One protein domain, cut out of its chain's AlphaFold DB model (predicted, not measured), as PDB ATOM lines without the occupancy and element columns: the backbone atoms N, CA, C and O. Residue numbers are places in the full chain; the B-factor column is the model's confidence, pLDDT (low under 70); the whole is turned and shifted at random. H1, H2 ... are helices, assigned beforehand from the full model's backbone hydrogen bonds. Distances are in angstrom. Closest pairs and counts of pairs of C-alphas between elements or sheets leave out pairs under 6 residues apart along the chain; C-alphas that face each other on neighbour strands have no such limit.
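AT A GLANCE: This is residues 19 to 59 of the 61 residues of the protein "DinB family protein" of Planktothrix sp. PCC 11201 (UniProt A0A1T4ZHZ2). A small U of helices: H3, the longest helix, makes one arm and H1 the other, running back roughly the opposite way, while short H2 and the loop of residues 37 to 45 make the closed end. The arms are loosely set, near each other without touching. The 41 printed residues hold three named helices, H1, H2, H3 along the chain, and no named strand, an all-helix domain. It is only just compact, close to loose, with a radius of gyration of the C-alphas of 10.3 A, and spans 27 by 21 by 13 A.

IN THESE COORDINATES: H3, residues 46 to 57, is 16.2 A long and ends with C-alpha 57 at (379.190, 364.853, 225.831). H2 is residues 32 to 36. H1, residues 19 to 28, is 14.3 A long and begins with C-alpha 19 at (382.946, 370.325, 216.081).

HOW THE PARTS SIT: H3 touches H2 with residues 46 to 48 alone; the closest C-alphas, of Lys 36 and His 47, are 5.3 A apart. H1 and H2 are close but not clearly touching, their closest C-alphas, of Cys 27 and Arg 35, being 7.3 A apart. H1 and H3 are near each other, with 9 pairs of C-alphas within 10 A. In H1, H2 and H3 every O i to N i+4 pair is within hydrogen-bond range.

THE WHOLE: The two farthest C-alphas, of Ala 33 and Thr 59, are 28.8 A apart. The printed part has no cut, and no link is long. The model's pLDDT is under 70 at residues 56 to 59.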
ATOM      1  N   ALA A  19     383.792 371.256 216.821       92.25
ATOM      2  CA  ALA A  19     382.946 370.325 216.081       92.25
ATOM      3  C   ALA A  19     381.488 370.406 216.554       92.25
ATOM      4  O   ALA A  19     380.585 370.562 215.733       92.25
ATOM      5  N   ASN A  20     381.267 370.402 217.872       91.62
ATOM      6  CA  ASN A  20     379.943 370.560 218.466       91.62
ATOM      7  C   ASN A  20     379.308 371.898 218.091       91.62
ATOM      8  O   ASN A  20     378.153 371.923 217.684       91.62
ATOM      9  N   GLN A  21     380.048 373.007 218.180       92.50
ATOM     10  CA  GLN A  21     379.531 374.324 217.794       92.50
ATOM     11  C   GLN A  21     379.040 374.341 216.344       92.50
ATOM     12  O   GLN A  21     377.927 374.793 216.082       92.50
ATOM     13  N   ARG A  22     379.833 373.805 215.410       94.56
ATOM     14  CA  ARG A  22     379.451 373.718 213.992       94.56
ATOM     15  C   ARG A  22     378.228 372.828 213.787       94.56
ATOM     16  O   ARG A  22     377.300 373.232 213.096       94.56
ATOM     17  N   LEU A  23     378.217 371.652 214.416       92.50
ATOM     18  CA  LEU A  23     377.110 370.705 214.323       92.50
ATOM     19  C   LEU A  23     375.804 371.314 214.843       92.50
ATOM     20  O   LEU A  23     374.793 371.274 214.147       92.50
ATOM     21  N   TYR A  24     375.825 371.900 216.043       91.94
ATOM     22  CA  TYR A  24     374.637 372.512 216.635       91.94
ATOM     23  C   TYR A  24     374.166 373.732 215.846       91.94
ATOM     24  O   TYR A  24     372.961 373.897 215.699       91.94
ATOM     25  N   SER A  25     375.083 374.536 215.293       95.44
ATOM     26  CA  SER A  25     374.716 375.677 214.442       95.44
ATOM     27  C   SER A  25     373.970 375.215 213.190       95.44
ATOM     28  O   SER A  25     372.876 375.696 212.928       95.44
ATOM     29  N   ALA A  26     374.492 374.209 212.480       95.25
ATOM     30  CA  ALA A  26     373.811 373.642 211.315       95.25
ATOM     31  C   ALA A  26     372.460 373.000 211.679       95.25
ATOM     32  O   ALA A  26     371.487 373.110 210.940       95.25
ATOM     33  N   CYS A  27     372.367 372.342 212.839       94.44
ATOM     34  CA  CYS A  27     371.112 371.740 213.291       94.44
ATOM     35  C   CYS A  27     370.071 372.774 213.743       94.44
ATOM     36  O   CYS A  27     368.885 372.452 213.741       94.44
ATOM     37  N   ALA A  28     370.490 373.978 214.143       94.25
ATOM     38  CA  ALA A  28     369.589 375.055 214.553       94.25
ATOM     39  C   ALA A  28     368.816 375.664 213.372       94.25
ATOM     40  O   ALA A  28     367.764 376.261 213.581       94.25
ATOM     41  N   GLU A  29     369.310 375.489 212.145       97.19
ATOM     42  CA  GLU A  29     368.636 375.923 210.916       97.19
ATOM     43  C   GLU A  29     367.504 374.971 210.490       97.19
ATOM     44  O   GLU A  29     366.690 375.319 209.640       97.19
ATOM     45  N   LEU A  30     367.429 373.773 211.084       96.81
ATOM     46  CA  LEU A  30     366.417 372.771 210.761       96.81
ATOM     47  C   LEU A  30     365.131 372.999 211.554       96.81
ATOM     48  O   LEU A  30     365.147 373.224 212.767       96.81
ATOM     49  N   THR A  31     363.991 372.794 210.900       97.19
ATOM     50  CA  THR A  31     362.711 372.652 211.598       97.19
ATOM     51  C   THR A  31     362.683 371.370 212.437       97.19
ATOM     52  O   THR A  31     363.419 370.408 212.197       97.19
ATOM     53  N   ASP A  32     361.782 371.304 213.423       94.69
ATOM     54  CA  ASP A  32     361.624 370.101 214.252       94.69
ATOM     55  C   ASP A  32     361.269 368.855 213.419       94.69
ATOM     56  O   ASP A  32     361.800 367.767 213.665       94.69
ATOM     57  N   ALA A  33     360.434 369.030 212.389       96.75
ATOM     58  CA  ALA A  33     360.056 367.966 211.466       96.75
ATOM     59  C   ALA A  33     361.262 367.458 210.664       96.75
ATOM     60  O   ALA A  33     361.501 366.251 210.609       96.75
ATOM     61  N   GLU A  34     362.074 368.356 210.101       96.94
ATOM     62  CA  GLU A  34     363.286 367.977 209.364       96.94
ATOM     63  C   GLU A  34     364.297 367.284 210.274       96.94
ATOM     64  O   GLU A  34     364.878 366.264 209.900       96.94
ATOM     65  N   ARG A  35     364.487 367.785 211.494       94.88
ATOM     66  CA  ARG A  35     365.414 367.204 212.469       94.88
ATOM     67  C   ARG A  35     365.013 365.777 212.868       94.88
ATOM     68  O   ARG A  35     365.887 364.926 213.045       94.88
ATOM     69  N   LYS A  36     363.712 365.496 212.975       95.75
ATOM     70  CA  LYS A  36     363.157 364.174 213.332       95.75
ATOM     71  C   LYS A  36     362.898 363.254 212.136       95.75
ATOM     72  O   LYS A  36     362.642 362.073 212.343       95.75
ATOM     73  N   GLN A  37     362.981 363.764 210.909       96.94
ATOM     74  CA  GLN A  37     362.726 362.984 209.701       96.94
ATOM     75  C   GLN A  37     363.629 361.743 209.615       96.94
ATOM     76  O   GLN A  37     364.853 361.828 209.790       96.94
ATOM     77  N   THR A  38     363.007 360.610 209.280       96.50
ATOM     78  CA  THR A  38     363.687 359.336 209.045       96.50
ATOM     79  C   THR A  38     364.599 359.418 207.824       96.50
ATOM     80  O   THR A  38     364.189 359.857 206.752       96.50
ATOM     81  N   ARG A  39     365.844 358.974 207.981       95.31
ATOM     82  CA  ARG A  39     366.899 358.963 206.967       95.31
ATOM     83  C   ARG A  39     367.634 357.622 207.001       95.31
ATOM     84  O   ARG A  39     367.748 357.035 208.077       95.31
ATOM     85  N   PRO A  40     368.179 357.148 205.867       93.19
ATOM     86  CA  PRO A  40     369.015 355.952 205.822       93.19
ATOM     87  C   PRO A  40     370.393 356.246 206.440       93.19
ATOM     88  O   PRO A  40     371.392 356.424 205.752       93.19
ATOM     89  N   ALA A  41     370.421 356.351 207.763       88.69
ATOM     90  CA  ALA A  41     371.598 356.578 208.588       88.69
ATOM     91  C   ALA A  41     371.535 355.651 209.808       88.69
ATOM     92  O   ALA A  41     370.457 355.184 210.169       88.69
ATOM     93  N   PHE A  42     372.670 355.419 210.470       91.50
ATOM     94  CA  PHE A  42     372.768 354.475 211.592       91.50
ATOM     95  C   PHE A  42     371.725 354.733 212.696       91.50
ATOM     96  O   PHE A  42     371.019 353.820 213.108       91.50
ATOM     97  N   PHE A  43     371.556 355.995 213.104       92.12
ATOM     98  CA  PHE A  43     370.562 356.396 214.111       92.12
ATOM     99  C   PHE A  43     369.191 356.756 213.524       92.12
ATOM    100  O   PHE A  43     368.309 357.222 214.244       92.12
ATOM    101  N   GLN A  44     368.998 356.560 212.221       92.69
ATOM    102  CA  GLN A  44     367.750 356.774 211.484       92.69
ATOM    103  C   GLN A  44     367.219 358.215 211.444       92.69
ATOM    104  O   GLN A  44     366.361 358.499 210.624       92.69
ATOM    105  N   SER A  45     367.702 359.153 212.259       95.31
ATOM    106  CA  SER A  45     367.351 360.577 212.170       95.31
ATOM    107  C   SER A  45     368.473 361.459 212.718       95.31
ATOM    108  O   SER A  45     369.314 361.004 213.495       95.31
ATOM    109  N   ILE A  46     368.469 362.743 212.345       94.38
ATOM    110  CA  ILE A  46     369.407 363.729 212.906       94.38
ATOM    111  C   ILE A  46     369.158 363.878 214.411       94.38
ATOM    112  O   ILE A  46     370.107 363.926 215.189       94.38
ATOM    113  N   HIS A  47     367.894 363.877 214.845       94.25
ATOM    114  CA  HIS A  47     367.542 363.947 216.260       94.25
ATOM    115  C   HIS A  47     368.164 362.816 217.086       94.25
ATOM    116  O   HIS A  47     368.740 363.091 218.136       94.25
ATOM    117  N   ASN A  48     368.063 361.573 216.620       93.38
ATOM    118  CA  ASN A  48     368.598 360.424 217.346       93.38
ATOM    119  C   ASN A  48     370.129 360.455 217.389       93.38
ATOM    120  O   ASN A  48     370.709 360.174 218.435       93.38
ATOM    121  N   THR A  49     370.779 360.871 216.296       93.19
ATOM    122  CA  THR A  49     372.230 361.109 216.283       93.19
ATOM    123  C   THR A  49     372.626 362.162 217.322       93.19
ATOM    124  O   THR A  49     373.563 361.947 218.084       93.19
ATOM    125  N   LEU A  50     371.899 363.283 217.408       91.62
ATOM    126  CA  LEU A  50     372.168 364.324 218.406       91.62
ATOM    127  C   LEU A  50     371.952 363.829 219.842       91.62
ATOM    128  O   LEU A  50     372.747 364.165 220.715       91.62
ATOM    129  N   ASN A  51     370.917 363.020 220.086       90.50
ATOM    130  CA  ASN A  51     370.679 362.416 221.400       90.50
ATOM    131  C   ASN A  51     371.837 361.494 221.807       90.50
ATOM    132  O   ASN A  51     372.267 361.532 222.957       90.50
ATOM    133  N   HIS A  52     372.377 360.712 220.865       88.00
ATOM    134  CA  HIS A  52     373.548 359.874 221.111       88.00
ATOM    135  C   HIS A  52     374.792 360.712 221.449       88.00
ATOM    136  O   HIS A  52     375.426 360.481 222.474       88.00
ATOM    137  N   ILE A  53     375.080 361.753 220.659       86.69
ATOM    138  CA  ILE A  53     376.213 362.662 220.906       86.69
ATOM    139  C   ILE A  53     376.081 363.371 222.260       86.69
ATOM    140  O   ILE A  53     377.075 363.590 222.949       86.69
ATOM    141  N   MET A  54     374.864 363.741 222.668       82.94
ATOM    142  CA  MET A  54     374.634 364.405 223.951       82.94
ATOM    143  C   MET A  54     374.951 363.496 225.146       82.94
ATOM    144  O   MET A  54     375.457 363.993 226.153       82.94
ATOM    145  N   ALA A  55     374.715 362.186 225.026       75.69
ATOM    146  CA  ALA A  55     375.120 361.213 226.038       75.69
ATOM    147  C   ALA A  55     376.654 361.117 226.151       75.69
ATOM    148  O   ALA A  55     377.191 361.152 227.257       75.69
ATOM    149  N   ASP A  56     377.367 361.106 225.022       61.31
ATOM    150  CA  ASP A  56     378.838 361.105 225.010       61.31
ATOM    151  C   ASP A  56     379.423 362.405 225.580       61.31
ATOM    152  O   ASP A  56     380.438 362.397 226.280       61.31
ATOM    153  N   LYS A  57     378.755 363.540 225.339       58.06
ATOM    154  CA  LYS A  57     379.190 364.853 225.831       58.06
ATOM    155  C   LYS A  57     379.213 364.942 227.361       58.06
ATOM    156  O   LYS A  57     380.034 365.682 227.892       58.06
ATOM    157  N   PHE A  58     378.372 364.175 228.063       54.22
ATOM    158  CA  PHE A  58     378.397 364.080 229.531       54.22
ATOM    159  C   PHE A  58     379.657 363.395 230.082       54.22
ATOM    160  O   PHE A  58     379.934 363.516 231.269       54.22
ATOM    161  N   THR A  59     380.421 362.698 229.236       47.53
ATOM    162  CA  THR A  59     381.582 361.894 229.654       47.53
ATOM    163  C   THR A  59     382.927 362.578 229.352       47.53
ATOM    164  O   THR A  59     383.955 362.159 229.876       47.53
TER     165      THR A  59